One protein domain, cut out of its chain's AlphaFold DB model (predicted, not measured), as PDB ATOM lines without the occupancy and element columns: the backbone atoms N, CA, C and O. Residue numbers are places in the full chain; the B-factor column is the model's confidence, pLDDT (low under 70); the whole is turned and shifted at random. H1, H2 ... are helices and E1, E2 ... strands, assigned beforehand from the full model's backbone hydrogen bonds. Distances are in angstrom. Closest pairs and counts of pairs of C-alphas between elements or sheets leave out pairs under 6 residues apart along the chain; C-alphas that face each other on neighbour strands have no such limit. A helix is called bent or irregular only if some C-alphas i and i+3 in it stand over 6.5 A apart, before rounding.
ATOM      1  N   LEU A   5     285.852 271.867 282.486       96.31
ATOM      2  CA  LEU A   5     286.231 273.061 281.725       96.31
ATOM      3  C   LEU A   5     287.635 273.553 282.109       96.31
ATOM      4  O   LEU A   5     288.441 273.869 281.238       96.31
ATOM      5  N   GLY A   6     287.978 273.563 283.399       95.44
ATOM      6  CA  GLY A   6     289.298 273.976 283.875       95.44
ATOM      7  C   GLY A   6     290.413 273.063 283.388       95.44
ATOM      8  O   GLY A   6     291.470 273.552 282.990       95.44
ATOM      9  N   ARG A   7     290.168 271.749 283.339       95.50
ATOM     10  CA  ARG A   7     291.143 270.783 282.811       95.50
ATOM     11  C   ARG A   7     291.324 270.910 281.302       95.50
ATOM     12  O   ARG A   7     292.456 270.798 280.832       95.50
ATOM     13  N   VAL A   8     290.243 271.161 280.559       95.75
ATOM     14  CA  VAL A   8     290.289 271.420 279.109       95.75
ATOM     15  C   VAL A   8     291.126 272.664 278.823       95.75
ATOM     16  O   VAL A   8     292.078 272.597 278.049       95.75
ATOM     17  N   LEU A   9     290.837 273.777 279.504       94.19
ATOM     18  CA  LEU A   9     291.553 275.043 279.308       94.19
ATOM     19  C   LEU A   9     293.024 274.972 279.744       94.19
ATOM     20  O   LEU A   9     293.870 275.638 279.155       94.19
ATOM     21  N   ALA A  10     293.348 274.137 280.734       93.50
ATOM     22  CA  ALA A  10     294.725 273.871 281.148       93.50
ATOM     23  C   ALA A  10     295.479 272.889 280.222       93.50
ATOM     24  O   ALA A  10     296.652 272.609 280.465       93.50
ATOM     25  N   GLY A  11     294.824 272.332 279.193       91.31
ATOM     26  CA  GLY A  11     295.411 271.346 278.275       91.31
ATOM     27  C   GLY A  11     295.598 269.945 278.874       91.31
ATOM     28  O   GLY A  11     296.293 269.118 278.288       91.31
ATOM     29  N   GLY A  12     295.002 269.664 280.036       89.75
ATOM     30  CA  GLY A  12     295.165 268.405 280.770       89.75
ATOM     31  C   GLY A  12     294.082 267.353 280.512       89.75
ATOM     32  O   GLY A  12     294.217 266.233 280.993       89.75
ATOM     33  N   ALA A  13     293.009 267.691 279.790       89.44
ATOM     34  CA  ALA A  13     291.855 266.806 279.584       89.44
ATOM     35  C   ALA A  13     291.997 265.814 278.409       89.44
ATOM     36  O   ALA A  13     291.127 264.971 278.227       89.44
ATOM     37  N   GLY A  14     293.065 265.900 277.605       93.81
ATOM     38  CA  GLY A  14     293.170 265.118 276.367       93.81
ATOM     39  C   GLY A  14     292.189 265.609 275.289       93.81
ATOM     40  O   GLY A  14     291.912 266.810 275.241       93.81
ATOM     41  N   PRO A  15     291.698 264.735 274.389       97.69
ATOM     42  CA  PRO A  15     290.704 265.103 273.382       97.69
ATOM     43  C   PRO A  15     289.392 265.599 273.999       97.69
ATOM     44  O   PRO A  15     288.879 265.022 274.959       97.69
ATOM     45  N   PHE A  16     288.826 266.656 273.416       97.75
ATOM     46  CA  PHE A  16     287.623 267.295 273.938       97.75
ATOM     47  C   PHE A  16     286.766 267.920 272.835       97.75
ATOM     48  O   PHE A  16     287.224 268.134 271.711       97.75
ATOM     49  N   ALA A  17     285.528 268.265 273.189       97.88
ATOM     50  CA  ALA A  17     284.658 269.123 272.394       97.88
ATOM     51  C   ALA A  17     283.888 270.096 273.300       97.88
ATOM     52  O   ALA A  17     283.448 269.724 274.389       97.88
ATOM     53  N   LEU A  18     283.716 271.333 272.832       97.19
ATOM     54  CA  LEU A  18     282.834 272.335 273.431       97.19
ATOM     55  C   LEU A  18     281.674 272.577 272.465       97.19
ATOM     56  O   LEU A  18     281.904 273.028 271.341       97.19
ATOM     57  N   LEU A  19     280.446 272.257 272.872       96.81
ATOM     58  CA  LEU A  19     279.269 272.354 272.009       96.81
ATOM     59  C   LEU A  19     278.279 273.378 272.567       96.81
ATOM     60  O   LEU A  19     277.662 273.153 273.606       96.81
ATOM     61  N   TYR A  20     278.082 274.478 271.843       97.06
ATOM     62  CA  TYR A  20     276.972 275.400 272.080       97.06
ATOM     63  C   TYR A  20     275.809 275.027 271.159       97.06
ATOM     64  O   TYR A  20     275.927 275.111 269.935       97.06
ATOM     65  N   ARG A  21     274.700 274.559 271.742       94.81
ATOM     66  CA  ARG A  21     273.556 273.991 271.006       94.81
ATOM     67  C   ARG A  21     272.257 274.725 271.362       94.81
ATOM     68  O   ARG A  21     271.385 274.122 271.975       94.81
ATOM     69  N   PRO A  22     272.087 276.003 270.987       93.25
ATOM     70  CA  PRO A  22     270.969 276.826 271.462       93.25
ATOM     71  C   PRO A  22     269.580 276.298 271.068       93.25
ATOM     72  O   PRO A  22     268.607 276.575 271.759       93.25
ATOM     73  N   GLU A  23     269.479 275.527 269.979       92.88
ATOM     74  CA  GLU A  23     268.201 274.990 269.485       92.88
ATOM     75  C   GLU A  23     267.835 273.608 270.052       92.88
ATOM     76  O   GLU A  23     266.678 273.204 269.989       92.88
ATOM     77  N   SER A  24     268.806 272.857 270.583       90.75
ATOM     78  CA  SER A  24     268.607 271.457 271.008       90.75
ATOM     79  C   SER A  24     269.165 271.121 272.393       90.75
ATOM     80  O   SER A  24     268.858 270.063 272.942       90.75
ATOM     81  N   GLY A  25     269.991 271.996 272.957       87.81
ATOM     82  CA  GLY A  25     270.566 271.902 274.292       87.81
ATOM     83  C   GLY A  25     269.908 272.867 275.274       87.81
ATOM     84  O   GLY A  25     268.885 273.489 274.989       87.81
ATOM     85  N   ALA A  26     270.506 272.986 276.458       89.12
ATOM     86  CA  ALA A  26     270.073 273.978 277.430       89.12
ATOM     87  C   ALA A  26     270.406 275.402 276.926       89.12
ATOM     88  O   ALA A  26     271.509 275.617 276.413       89.12
ATOM     89  N   PRO A  27     269.483 276.375 277.068       93.00
ATOM     90  CA  PRO A  27     269.754 277.771 276.740       93.00
ATOM     91  C   PRO A  27     270.977 278.295 277.496       93.00
ATOM     92  O   PRO A  27     271.166 277.959 278.664       93.00
ATOM     93  N   ASP A  28     271.791 279.114 276.825       95.50
ATOM     94  CA  ASP A  28     272.986 279.757 277.393       95.50
ATOM     95  C   ASP A  28     273.963 278.798 278.091       95.50
ATOM     96  O   ASP A  28     274.684 279.181 279.013       95.50
ATOM     97  N   ALA A  29     274.017 277.550 277.626       96.56
ATOM     98  CA  ALA A  29     274.898 276.525 278.159       96.56
ATOM     99  C   ALA A  29     275.764 275.894 277.064       96.56
ATOM    100  O   ALA A  29     275.350 275.731 275.913       96.56
ATOM    101  N   VAL A  30     276.974 275.506 277.453       97.69
ATOM    102  CA  VAL A  30     277.940 274.782 276.628       97.69
ATOM    103  C   VAL A  30     278.119 273.388 277.216       97.69
ATOM    104  O   VAL A  30     278.429 273.247 278.402       97.69
ATOM    105  N   ASP A  31     277.949 272.359 276.389       96.94
ATOM    106  CA  ASP A  31     278.348 271.002 276.752       96.94
ATOM    107  C   ASP A  31     279.869 270.879 276.621       96.94
ATOM    108  O   ASP A  31     280.440 271.151 275.561       96.94
ATOM    109  N   VAL A  32     280.514 270.452 277.699       97.44
ATOM    110  CA  VAL A  32     281.942 270.152 277.761       97.44
ATOM    111  C   VAL A  32     282.089 268.639 277.742       97.44
ATOM    112  O   VAL A  32     281.639 267.966 278.665       97.44
ATOM    113  N   LEU A  33     282.694 268.108 276.684       97.44
ATOM    114  CA  LEU A  33     282.864 266.673 276.462       97.44
ATOM    115  C   LEU A  33     284.349 266.326 276.448       97.44
ATOM    116  O   LEU A  33     285.136 267.042 275.827       97.44
ATOM    117  N   SER A  34     284.729 265.210 277.067       97.56
ATOM    118  CA  SER A  34     286.079 264.647 276.947       97.56
ATOM    119  C   SER A  34     286.064 263.123 276.961       97.56
ATOM    120  O   SER A  34     285.113 262.502 277.446       97.56
ATOM    121  N   GLY A  35     287.117 262.532 276.404       96.12
ATOM    122  CA  GLY A  35     287.300 261.087 276.367       96.12
ATOM    123  C   GLY A  35     288.273 260.659 275.275       96.12
ATOM    124  O   GLY A  35     289.112 261.438 274.813       96.12
ATOM    125  N   ALA A  36     288.166 259.403 274.853       96.38
ATOM    126  CA  ALA A  36     289.059 258.818 273.863       96.38
ATOM    127  C   ALA A  36     288.581 259.075 272.428       96.38
ATOM    128  O   ALA A  36     287.398 258.940 272.120       96.38
ATOM    129  N   VAL A  37     289.510 259.380 271.518       97.94
ATOM    130  CA  VAL A  37     289.229 259.420 270.074       97.94
ATOM    131  C   VAL A  37     289.633 258.097 269.442       97.94
ATOM    132  O   VAL A  37     290.756 257.632 269.631       97.94
ATOM    133  N   THR A  38     288.728 257.519 268.660       97.31
ATOM    134  CA  THR A  38     288.983 256.337 267.837       97.31
ATOM    135  C   THR A  38     288.625 256.597 266.377       97.31
ATOM    136  O   THR A  38     287.813 257.471 266.066       97.31
ATOM    137  N   THR A  39     289.231 255.821 265.485       98.00
ATOM    138  CA  THR A  39     288.920 255.800 264.055       98.00
ATOM    139  C   THR A  39     288.223 254.488 263.734       98.00
ATOM    140  O   THR A  39     288.679 253.430 264.169       98.00
ATOM    141  N   VAL A  40     287.154 254.545 262.945       97.69
ATOM    142  CA  VAL A  40     286.453 253.358 262.434       97.69
ATOM    143  C   VAL A  40     286.301 253.452 260.918       97.69
ATOM    144  O   VAL A  40     286.390 254.538 260.349       97.69
ATOM    145  N   GLU A  41     286.110 252.320 260.244       96.62
ATOM    146  CA  GLU A  41     285.967 252.299 258.781       96.62
ATOM    147  C   GLU A  41     284.532 252.578 258.334       96.62
ATOM    148  O   GLU A  41     284.320 253.172 257.275       96.62
ATOM    149  N   ARG A  42     283.544 252.164 259.136       97.12
ATOM    150  CA  ARG A  42     282.121 252.253 258.803       97.12
ATOM    151  C   ARG A  42     281.316 252.900 259.913       97.12
ATOM    152  O   ARG A  42     281.629 252.756 261.091       97.12
ATOM    153  N   ILE A  43     280.211 253.540 259.541       97.19
ATOM    154  CA  ILE A  43     279.269 254.137 260.500       97.19
ATOM    155  C   ILE A  43     278.678 253.062 261.420       97.19
ATOM    156  O   ILE A  43     278.466 253.313 262.602       97.19
ATOM    157  N   ALA A  44     278.444 251.856 260.897       96.94
ATOM    158  CA  ALA A  44     277.924 250.734 261.678       96.94
ATOM    159  C   ALA A  44     278.895 250.234 262.766       96.94
ATOM    160  O   ALA A  44     278.452 249.582 263.706       96.94
ATOM    161  N   ASP A  45     280.185 250.559 262.654       96.75
ATOM    162  CA  ASP A  45     281.225 250.122 263.591       96.75
ATOM    163  C   ASP A  45     281.460 251.142 264.720       96.75
ATOM    164  O   ASP A  45     282.359 250.968 265.545       96.75
ATOM    165  N   LEU A  46     280.681 252.232 264.764       96.75
ATOM    166  CA  LEU A  46     280.781 253.230 265.823       96.75
ATOM    167  C   LEU A  46     280.545 252.575 267.201       96.75
ATOM    168  O   LEU A  46     279.545 251.878 267.382       96.75
ATOM    169  N   PRO A  47     281.428 252.814 268.192       94.12
ATOM    170  CA  PRO A  47     281.391 252.148 269.494       94.12
ATOM    171  C   PRO A  47     280.330 252.771 270.413       94.12
ATOM    172  O   PRO A  47     280.645 253.443 271.398       94.12
ATOM    173  N   LEU A  48     279.062 252.574 270.067       91.31
ATOM    174  CA  LEU A  48     277.931 252.993 270.888       91.31
ATOM    175  C   LEU A  48     277.922 252.197 272.197       91.31
ATOM    176  O   LEU A  48     278.215 250.999 272.220       91.31
ATOM    177  N   ARG A  49     277.603 252.874 273.298       83.88
ATOM    178  CA  ARG A  49     277.483 252.254 274.620       83.88
ATOM    179  C   ARG A  49     276.004 252.061 274.923       83.88
ATOM    180  O   ARG A  49     275.196 252.938 274.644       83.88
ATOM    181  N   ASP A  50     275.655 250.943 275.545       78.69
ATOM    182  CA  ASP A  50     274.267 250.701 275.934       78.69
ATOM    183  C   ASP A  50     273.758 251.755 276.936       78.69
ATOM    184  O   ASP A  50     274.522 252.339 277.709       78.69
ATOM    185  N   ALA A  51     272.442 251.989 276.889       65.81
ATOM    186  CA  ALA A  51     271.666 253.000 277.610       65.81
ATOM    187  C   ALA A  51     272.309 253.554 278.902       65.81
ATOM    188  O   ALA A  51     272.192 252.980 279.988       65.81
ATOM    189  N   HIS A  52     272.898 254.745 278.794       70.88
ATOM    190  CA  HIS A  52     273.395 255.550 279.906       70.88
ATOM    191  C   HIS A  52     272.851 256.978 279.788       70.88
ATOM    192  O   HIS A  52     272.342 257.393 278.748       70.88
ATOM    193  N   ARG A  53     272.869 257.731 280.894       78.00
ATOM    194  CA  ARG A  53     272.502 259.153 280.847       78.00
ATOM    195  C   ARG A  53     273.658 259.939 280.235       78.00
ATOM    196  O   ARG A  53     274.758 259.876 280.772       78.00
ATOM    197  N   GLY A  54     273.374 260.721 279.198       85.88
ATOM    198  CA  GLY A  54     274.356 261.573 278.525       85.88
ATOM    199  C   GLY A  54     274.491 261.225 277.047       85.88
ATOM    200  O   GLY A  54     273.648 260.517 276.502       85.88
ATOM    201  N   HIS A  55     275.527 261.768 276.411       92.00
ATOM    202  CA  HIS A  55     275.887 261.434 275.034       92.00
ATOM    203  C   HIS A  55     276.884 260.274 275.008       92.00
ATOM    204  O   HIS A  55     277.850 260.290 275.766       92.00
ATOM    205  N   ASP A  56     276.700 259.325 274.091       94.06
ATOM    206  CA  ASP A  56     277.604 258.176 273.939       94.06
ATOM    207  C   ASP A  56     278.938 258.580 273.293       94.06
ATOM    208  O   ASP A  56     280.028 258.243 273.765       94.06
ATOM    209  N   LEU A  57     278.846 259.288 272.163       96.31
ATOM    210  CA  LEU A  57     279.981 259.724 271.363       96.31
ATOM    211  C   LEU A  57     279.641 260.953 270.510       96.31
ATOM    212  O   LEU A  57     278.475 261.230 270.226       96.31
ATOM    213  N   LEU A  58     280.677 261.648 270.042       97.19
ATOM    214  CA  LEU A  58     280.603 262.645 268.972       97.19
ATOM    215  C   LEU A  58     281.361 262.119 267.746       97.19
ATOM    216  O   LEU A  58     282.570 261.902 267.817       97.19
ATOM    217  N   ALA A  59     280.662 261.926 266.627       97.88
ATOM    218  CA  ALA A  59     281.257 261.429 265.386       97.88
ATOM    219  C   ALA A  59     281.529 262.558 264.379       97.88
ATOM    220  O   ALA A  59     280.678 263.417 264.148       97.88
ATOM    221  N   LEU A  60     282.691 262.508 263.725       98.00
ATOM    222  CA  LEU A  60     283.013 263.317 262.550       98.00
ATOM    223  C   LEU A  60     282.948 262.418 261.318       98.00
ATOM    224  O   LEU A  60     283.843 261.606 261.087       98.00
ATOM    225  N   VAL A  61     281.868 262.555 260.548       97.88
ATOM    226  CA  VAL A  61     281.606 261.721 259.371       97.88
ATOM    227  C   VAL A  61     282.158 262.406 258.115       97.88
ATOM    228  O   VAL A  61     281.613 263.433 257.704       97.88
ATOM    229  N   PRO A  62     283.227 261.876 257.490       97.44
ATOM    230  CA  PRO A  62     283.804 262.458 256.286       97.44
ATOM    231  C   PRO A  62     282.863 262.269 255.093       97.44
ATOM    232  O   PRO A  62     282.109 261.297 255.021       97.44
ATOM    233  N   TYR A  63     282.935 263.171 254.110       97.00
ATOM    234  CA  TYR A  63     282.044 263.121 252.947       97.00
ATOM    235  C   TYR A  63     282.142 261.795 252.181       97.00
ATOM    236  O   TYR A  63     281.121 261.278 251.730       97.00
ATOM    237  N   ARG A  64     283.334 261.187 252.105       95.69
ATOM    238  CA  ARG A  64     283.537 259.881 251.457       95.69
ATOM    239  C   ARG A  64     282.646 258.762 252.010       95.69
ATOM    240  O   ARG A  64     282.388 257.802 251.298       95.69
ATOM    241  N   GLN A  65     282.100 258.895 253.222       97.50
ATOM    242  CA  GLN A  65     281.255 257.869 253.840       97.50
ATOM    243  C   GLN A  65     279.899 257.672 253.144       97.50
ATOM    244  O   GLN A  65     279.227 256.664 253.365       97.50
ATOM    245  N   ILE A  66     279.488 258.582 252.253       97.19
ATOM    246  CA  ILE A  66     278.259 258.394 251.466       97.19
ATOM    247  C   ILE A  66     278.325 257.171 250.534       97.19
ATOM    248  O   ILE A  66     277.276 256.704 250.084       97.19
ATOM    249  N   VAL A  67     279.519 256.611 250.286       97.06
ATOM    250  CA  VAL A  67     279.690 255.335 249.567       97.06
ATOM    251  C   VAL A  67     278.975 254.175 250.254       97.06
ATOM    252  O   VAL A  67     278.488 253.278 249.572       97.06
ATOM    253  N   GLU A  68     278.800 254.221 251.581       96.88
ATOM    254  CA  GLU A  68     278.023 253.213 252.314       96.88
ATOM    255  C   GLU A  68     276.538 253.206 251.920       96.88
ATOM    256  O   GLU A  68     275.844 252.211 252.117       96.88
ATOM    257  N   ARG A  69     276.045 254.297 251.322       96.50
ATOM    258  CA  ARG A  69     274.691 254.399 250.759       96.50
ATOM    259  C   ARG A  69     274.641 254.107 249.254       96.50
ATOM    260  O   ARG A  69     273.593 254.285 248.640       96.50
ATOM    261  N   GLY A  70     275.752 253.674 248.656       96.56
ATOM    262  CA  GLY A  70     275.857 253.348 247.230       96.56
ATOM    263  C   GLY A  70     276.110 254.549 246.313       96.56
ATOM    264  O   GLY A  70     275.984 254.417 245.096       96.56
ATOM    265  N   PHE A  71     276.456 255.717 246.863       97.38
ATOM    266  CA  PHE A  71     276.837 256.882 246.062       97.38
ATOM    267  C   PHE A  71     278.318 256.844 245.682       97.38
ATOM    268  O   PHE A  71     279.141 256.265 246.383       97.38
ATOM    269  N   VAL A  72     278.673 257.509 244.584       96.38
ATOM    270  CA  VAL A  72     280.076 257.729 244.218       96.38
ATOM    271  C   VAL A  72     280.579 258.972 244.943       96.38
ATOM    272  O   VAL A  72     279.966 260.034 244.833       96.38
ATOM    273  N   ALA A  73     281.701 258.855 245.651       94.94
ATOM    274  CA  ALA A  73     282.348 259.968 246.334       94.94
ATOM    275  C   ALA A  73     283.856 259.973 246.055       94.94
ATOM    276  O   ALA A  73     284.448 258.897 245.935       94.94
ATOM    277  N   PRO A  74     284.495 261.152 245.959       94.38
ATOM    278  CA  PRO A  74     285.946 261.248 246.010       94.38
ATOM    279  C   PRO A  74     286.465 260.695 247.341       94.38
ATOM    280  O   PRO A  74     285.936 261.043 248.397       94.38
ATOM    281  N   ASP A  75     287.498 259.857 247.283       94.44
ATOM    282  CA  ASP A  75     288.227 259.428 248.474       94.44
ATOM    283  C   ASP A  75     289.393 260.389 248.715       94.44
ATOM    284  O   ASP A  75     290.400 260.371 248.007       94.44
ATOM    285  N   ASP A  76     289.215 261.272 249.693       94.56
ATOM    286  CA  ASP A  76     290.211 262.235 250.161       94.56
ATOM    287  C   ASP A  76     291.071 261.686 251.314       94.56
ATOM    288  O   ASP A  76     291.927 262.395 251.846       94.56
ATOM    289  N   GLY A  77     290.861 260.426 251.713       95.31
ATOM    290  CA  GLY A  77     291.566 259.800 252.826       95.31
ATOM    291  C   GLY A  77     291.088 260.231 254.218       95.31
ATOM    292  O   GLY A  77     291.625 259.724 255.205       95.31
ATOM    293  N   ALA A  78     290.100 261.129 254.345       96.81
ATOM    294  CA  ALA A  78     289.691 261.676 255.639       96.81
ATOM    295  C   ALA A  78     289.063 260.592 256.546       96.81
ATOM    296  O   ALA A  78     288.074 259.965 256.163       96.81
ATOM    297  N   PRO A  79     289.594 260.332 257.753       97.56
ATOM    298  CA  PRO A  79     289.098 259.257 258.612       97.56
ATOM    299  C   PRO A  79     287.702 259.556 259.180       97.56
ATOM    300  O   PRO A  79     287.379 260.705 259.475       97.56
ATOM    301  N   LEU A  80     286.899 258.509 259.394       98.25
ATOM    302  CA  LEU A  80     285.709 258.573 260.242       98.25
ATOM    303  C   LEU A  80     286.158 258.478 261.704       98.25
ATOM    304  O   LEU A  80     286.690 257.454 262.134       98.25
ATOM    305  N   LEU A  81     285.980 259.571 262.445       98.19
ATOM    306  CA  LEU A  81     286.433 259.707 263.830       98.19
ATOM    307  C   LEU A  81     285.252 259.663 264.796       98.19
ATOM    308  O   LEU A  81     284.188 260.209 264.503       98.19
ATOM    309  N   ALA A  82     285.472 259.090 265.975       98.25
ATOM    310  CA  ALA A  82     284.537 259.116 267.089       98.25
ATOM    311  C   ALA A  82     285.257 259.524 268.377       98.25
ATOM    312  O   ALA A  82     286.207 258.863 268.793       98.25
ATOM    313  N   LEU A  83     284.788 260.592 269.019       97.88
ATOM    314  CA  LEU A  83     285.100 260.902 270.412       97.88
ATOM    315  C   LEU A  83     284.139 260.099 271.290       97.88
ATOM    316  O   LEU A  83     282.970 260.463 271.390       97.88
ATOM    317  N   VAL A  84     284.617 259.014 271.895       96.69
ATOM    318  CA  VAL A  84     283.874 258.233 272.890       96.69
ATOM    319  C   VAL A  84     283.855 259.025 274.189       96.69
ATOM    320  O   VAL A  84     284.910 259.305 274.759       96.69
ATOM    321  N   ILE A  85     282.667 259.403 274.648       95.81
ATOM    322  CA  ILE A  85     282.521 260.349 275.753       95.81
ATOM    323  C   ILE A  85     282.694 259.601 277.078       95.81
ATOM    324  O   ILE A  85     282.009 258.620 277.374       95.81
ATOM    325  N   GLU A  86     283.657 260.040 277.879       94.31
ATOM    326  CA  GLU A  86     283.959 259.487 279.205       94.31
ATOM    327  C   GLU A  86     283.520 260.441 280.311       94.31
ATOM    328  O   GLU A  86     283.001 260.000 281.335       94.31
ATOM    329  N   GLU A  87     283.663 261.746 280.075       94.94
ATOM    330  CA  GLU A  87     283.216 262.792 280.986       94.94
ATOM    331  C   GLU A  87     282.433 263.860 280.219       94.94
ATOM    332  O   GLU A  87     282.821 264.280 279.123       94.94
ATOM    333  N   GLN A  88     281.334 264.307 280.824       95.25
ATOM    334  CA  GLN A  88     280.462 265.346 280.299       95.25
ATOM    335  C   GLN A  88     280.042 266.282 281.434       95.25
ATOM    336  O   GLN A  88     279.541 265.833 282.464       95.25
ATOM    337  N   GLU A  89     280.185 267.585 281.213       95.81
ATOM    338  CA  GLU A  89     279.685 268.635 282.100       95.81
ATOM    339  C   GLU A  89     278.960 269.712 281.287       95.81
ATOM    340  O   GLU A  89     279.180 269.858 280.086       95.81
ATOM    341  N   SER A  90     278.087 270.473 281.942       95.69
ATOM    342  CA  SER A  90     277.459 271.655 281.354       95.69
ATOM    343  C   SER A  90     277.988 272.894 282.064       95.69
ATOM    344  O   SER A  90     277.971 272.950 283.296       95.69
ATOM    345  N   ALA A  91     278.469 273.866 281.295       96.56
ATOM    346  CA  ALA A  91     278.964 275.141 281.798       96.56
ATOM    347  C   ALA A  91     278.120 276.289 281.240       96.56
ATOM    348  O   ALA A  91     277.684 276.238 280.088       96.56
ATOM    349  N   ALA A  92     277.900 277.336 282.039       96.81
ATOM    350  CA  ALA A  92     277.238 278.541 281.552       96.81
ATOM    351  C   ALA A  92     278.079 279.185 280.442       96.81
ATOM    352  O   ALA A  92     279.304 279.275 280.548       96.81
ATOM    353  N   LEU A  93     277.424 279.652 279.379       97.25
ATOM    354  CA  LEU A  93     278.086 280.295 278.248       97.25
ATOM    355  C   LEU A  93     278.914 281.507 278.698       97.25
ATOM    356  O   LEU A  93     280.037 281.670 278.230       97.25
ATOM    357  N   SER A  94     278.390 282.315 279.627       96.31
ATOM    358  CA  SER A  94     279.120 283.447 280.214       96.31
ATOM    359  C   SER A  94     280.432 283.005 280.853       96.31
ATOM    360  O   SER A  94     281.484 283.545 280.532       96.31
ATOM    361  N   ASP A  95     280.388 281.960 281.680       94.75
ATOM    362  CA  ASP A  95     281.555 281.473 282.415       94.75
ATOM    363  C   ASP A  95     282.605 280.886 281.466       94.75
ATOM    364  O   ASP A  95     283.806 281.020 281.693       94.75
ATOM    365  N   VAL A  96     282.167 280.232 280.386       96.00
ATOM    366  CA  VAL A  96     283.064 279.732 279.336       96.00
ATOM    367  C   VAL A  96     283.776 280.890 278.645       96.00
ATOM    368  O   VAL A  96     284.998 280.848 278.503       96.00
ATOM    369  N   LEU A  97     283.033 281.921 278.240       95.12
ATOM    370  CA  LEU A  97     283.592 283.093 277.567       95.12
ATOM    371  C   LEU A  97     284.556 283.868 278.473       95.12
ATOM    372  O   LEU A  97     285.626 284.248 278.010       95.12
ATOM    373  N   ASP A  98     284.234 284.015 279.759       94.81
ATOM    374  CA  ASP A  98     285.090 284.699 280.738       94.81
ATOM    375  C   ASP A  98     286.404 283.944 281.013       94.81
ATOM    376  O   ASP A  98     287.413 284.544 281.391       94.81
ATOM    377  N   ARG A  99     286.409 282.615 280.848       94.56
ATOM    378  CA  ARG A  99     287.572 281.756 281.138       94.56
ATOM    379  C   ARG A  99     288.453 281.483 279.924       94.56
ATOM    380  O   ARG A  99     289.632 281.165 280.101       94.56
ATOM    381  N   ILE A 100     287.915 281.556 278.707       92.00
ATOM    382  CA  ILE A 100     288.703 281.369 277.486       92.00
ATOM    383  C   ILE A 100     289.616 282.579 277.296       92.00
ATOM    384  O   ILE A 100     289.180 283.718 277.193       92.00
TER     385      ILE A 100
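This is residues 5 to 100 of the 143 residues of a protein of Mycobacteroides abscessus subsp. abscessus (UniProt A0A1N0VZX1). Two long, bent strands, E2 and E4, run side by side as the backbone of a curled, twisted sheet, with short E1 beside one half of E2 and short E3 beside the other half of E4. H3 and H1 sit at one end of this sheet and H2 sits beyond the other, giving an elongated shape of 45 by 27 by 24 A. The printed part has 96 residues, with three named helices and four named strands in the order H1 E1 E2 E3 H2 E4 H3. The antiparallel sheet has the order E1 E2 E4 E3, and the class is mixed, helices and strands. The whole is loose, with a radius of gyration of the C-alphas of 15.7 A.

E2, residues 29 to 40, is 30.3 A long and begins at C-alpha 29 (274.898, 276.525, 278.159). E4, residues 80 to 92, is 30.4 A long. The edge strands are E1, residues 16 to 20, 13.5 A, and E3, residues 57 to 60, 10.0 A. H1 holds residues 5 to 9, 6.2 A, from C-alpha 5 (286.231, 273.061, 281.725). H2 holds residues 63 to 69, 11.6 A; it is neither bent nor irregular, but only just: C-alphas 64 and 67 are 6.2 A apart. H3 holds residues 93 to 99, 10.0 A, ending at C-alpha 99 (287.572, 281.756, 281.138).

E2 bends by 70 degrees at residue 36 and E4 by 79 degrees at residue 86. They are antiparallel at 162 degrees, with N 32 and O 89 2.8 A apart and N 38 and O 82 2.9 A apart. E1 and E2 form a hairpin at 138 degrees, with N 17 and O 33 at 2.9 A. E3 and E4 are antiparallel at 124 degrees, with N 83 and O 58 at 2.8 A. H3 is on the sheet, over E2, and stands up from it; the C-alphas of Ala 29 and Leu 93, their closest, are 4.9 A apart. H1 only grazes the sheet with residues 5 to 8. H1 and H3 are close but not clearly touching, the closest C-alphas being those of Leu 5 and Val 96 at 7.8 A. H2 is not on the sheet, and is apart from H1 and H3. In H1 and H3 every O i to N i+4 pair is within hydrogen-bond range; in H2 0 of 3 are, against 4 of 4 O i to N i+3 pairs.

The two C-alphas farthest apart, those of Gly 70 and Asp 98, are 46.8 A apart. The printed part has no cut. The link from E2 to E3, residues 41 to 56, is long. The mean pLDDT of the printed part is 94.5, and residue 51 is under 70.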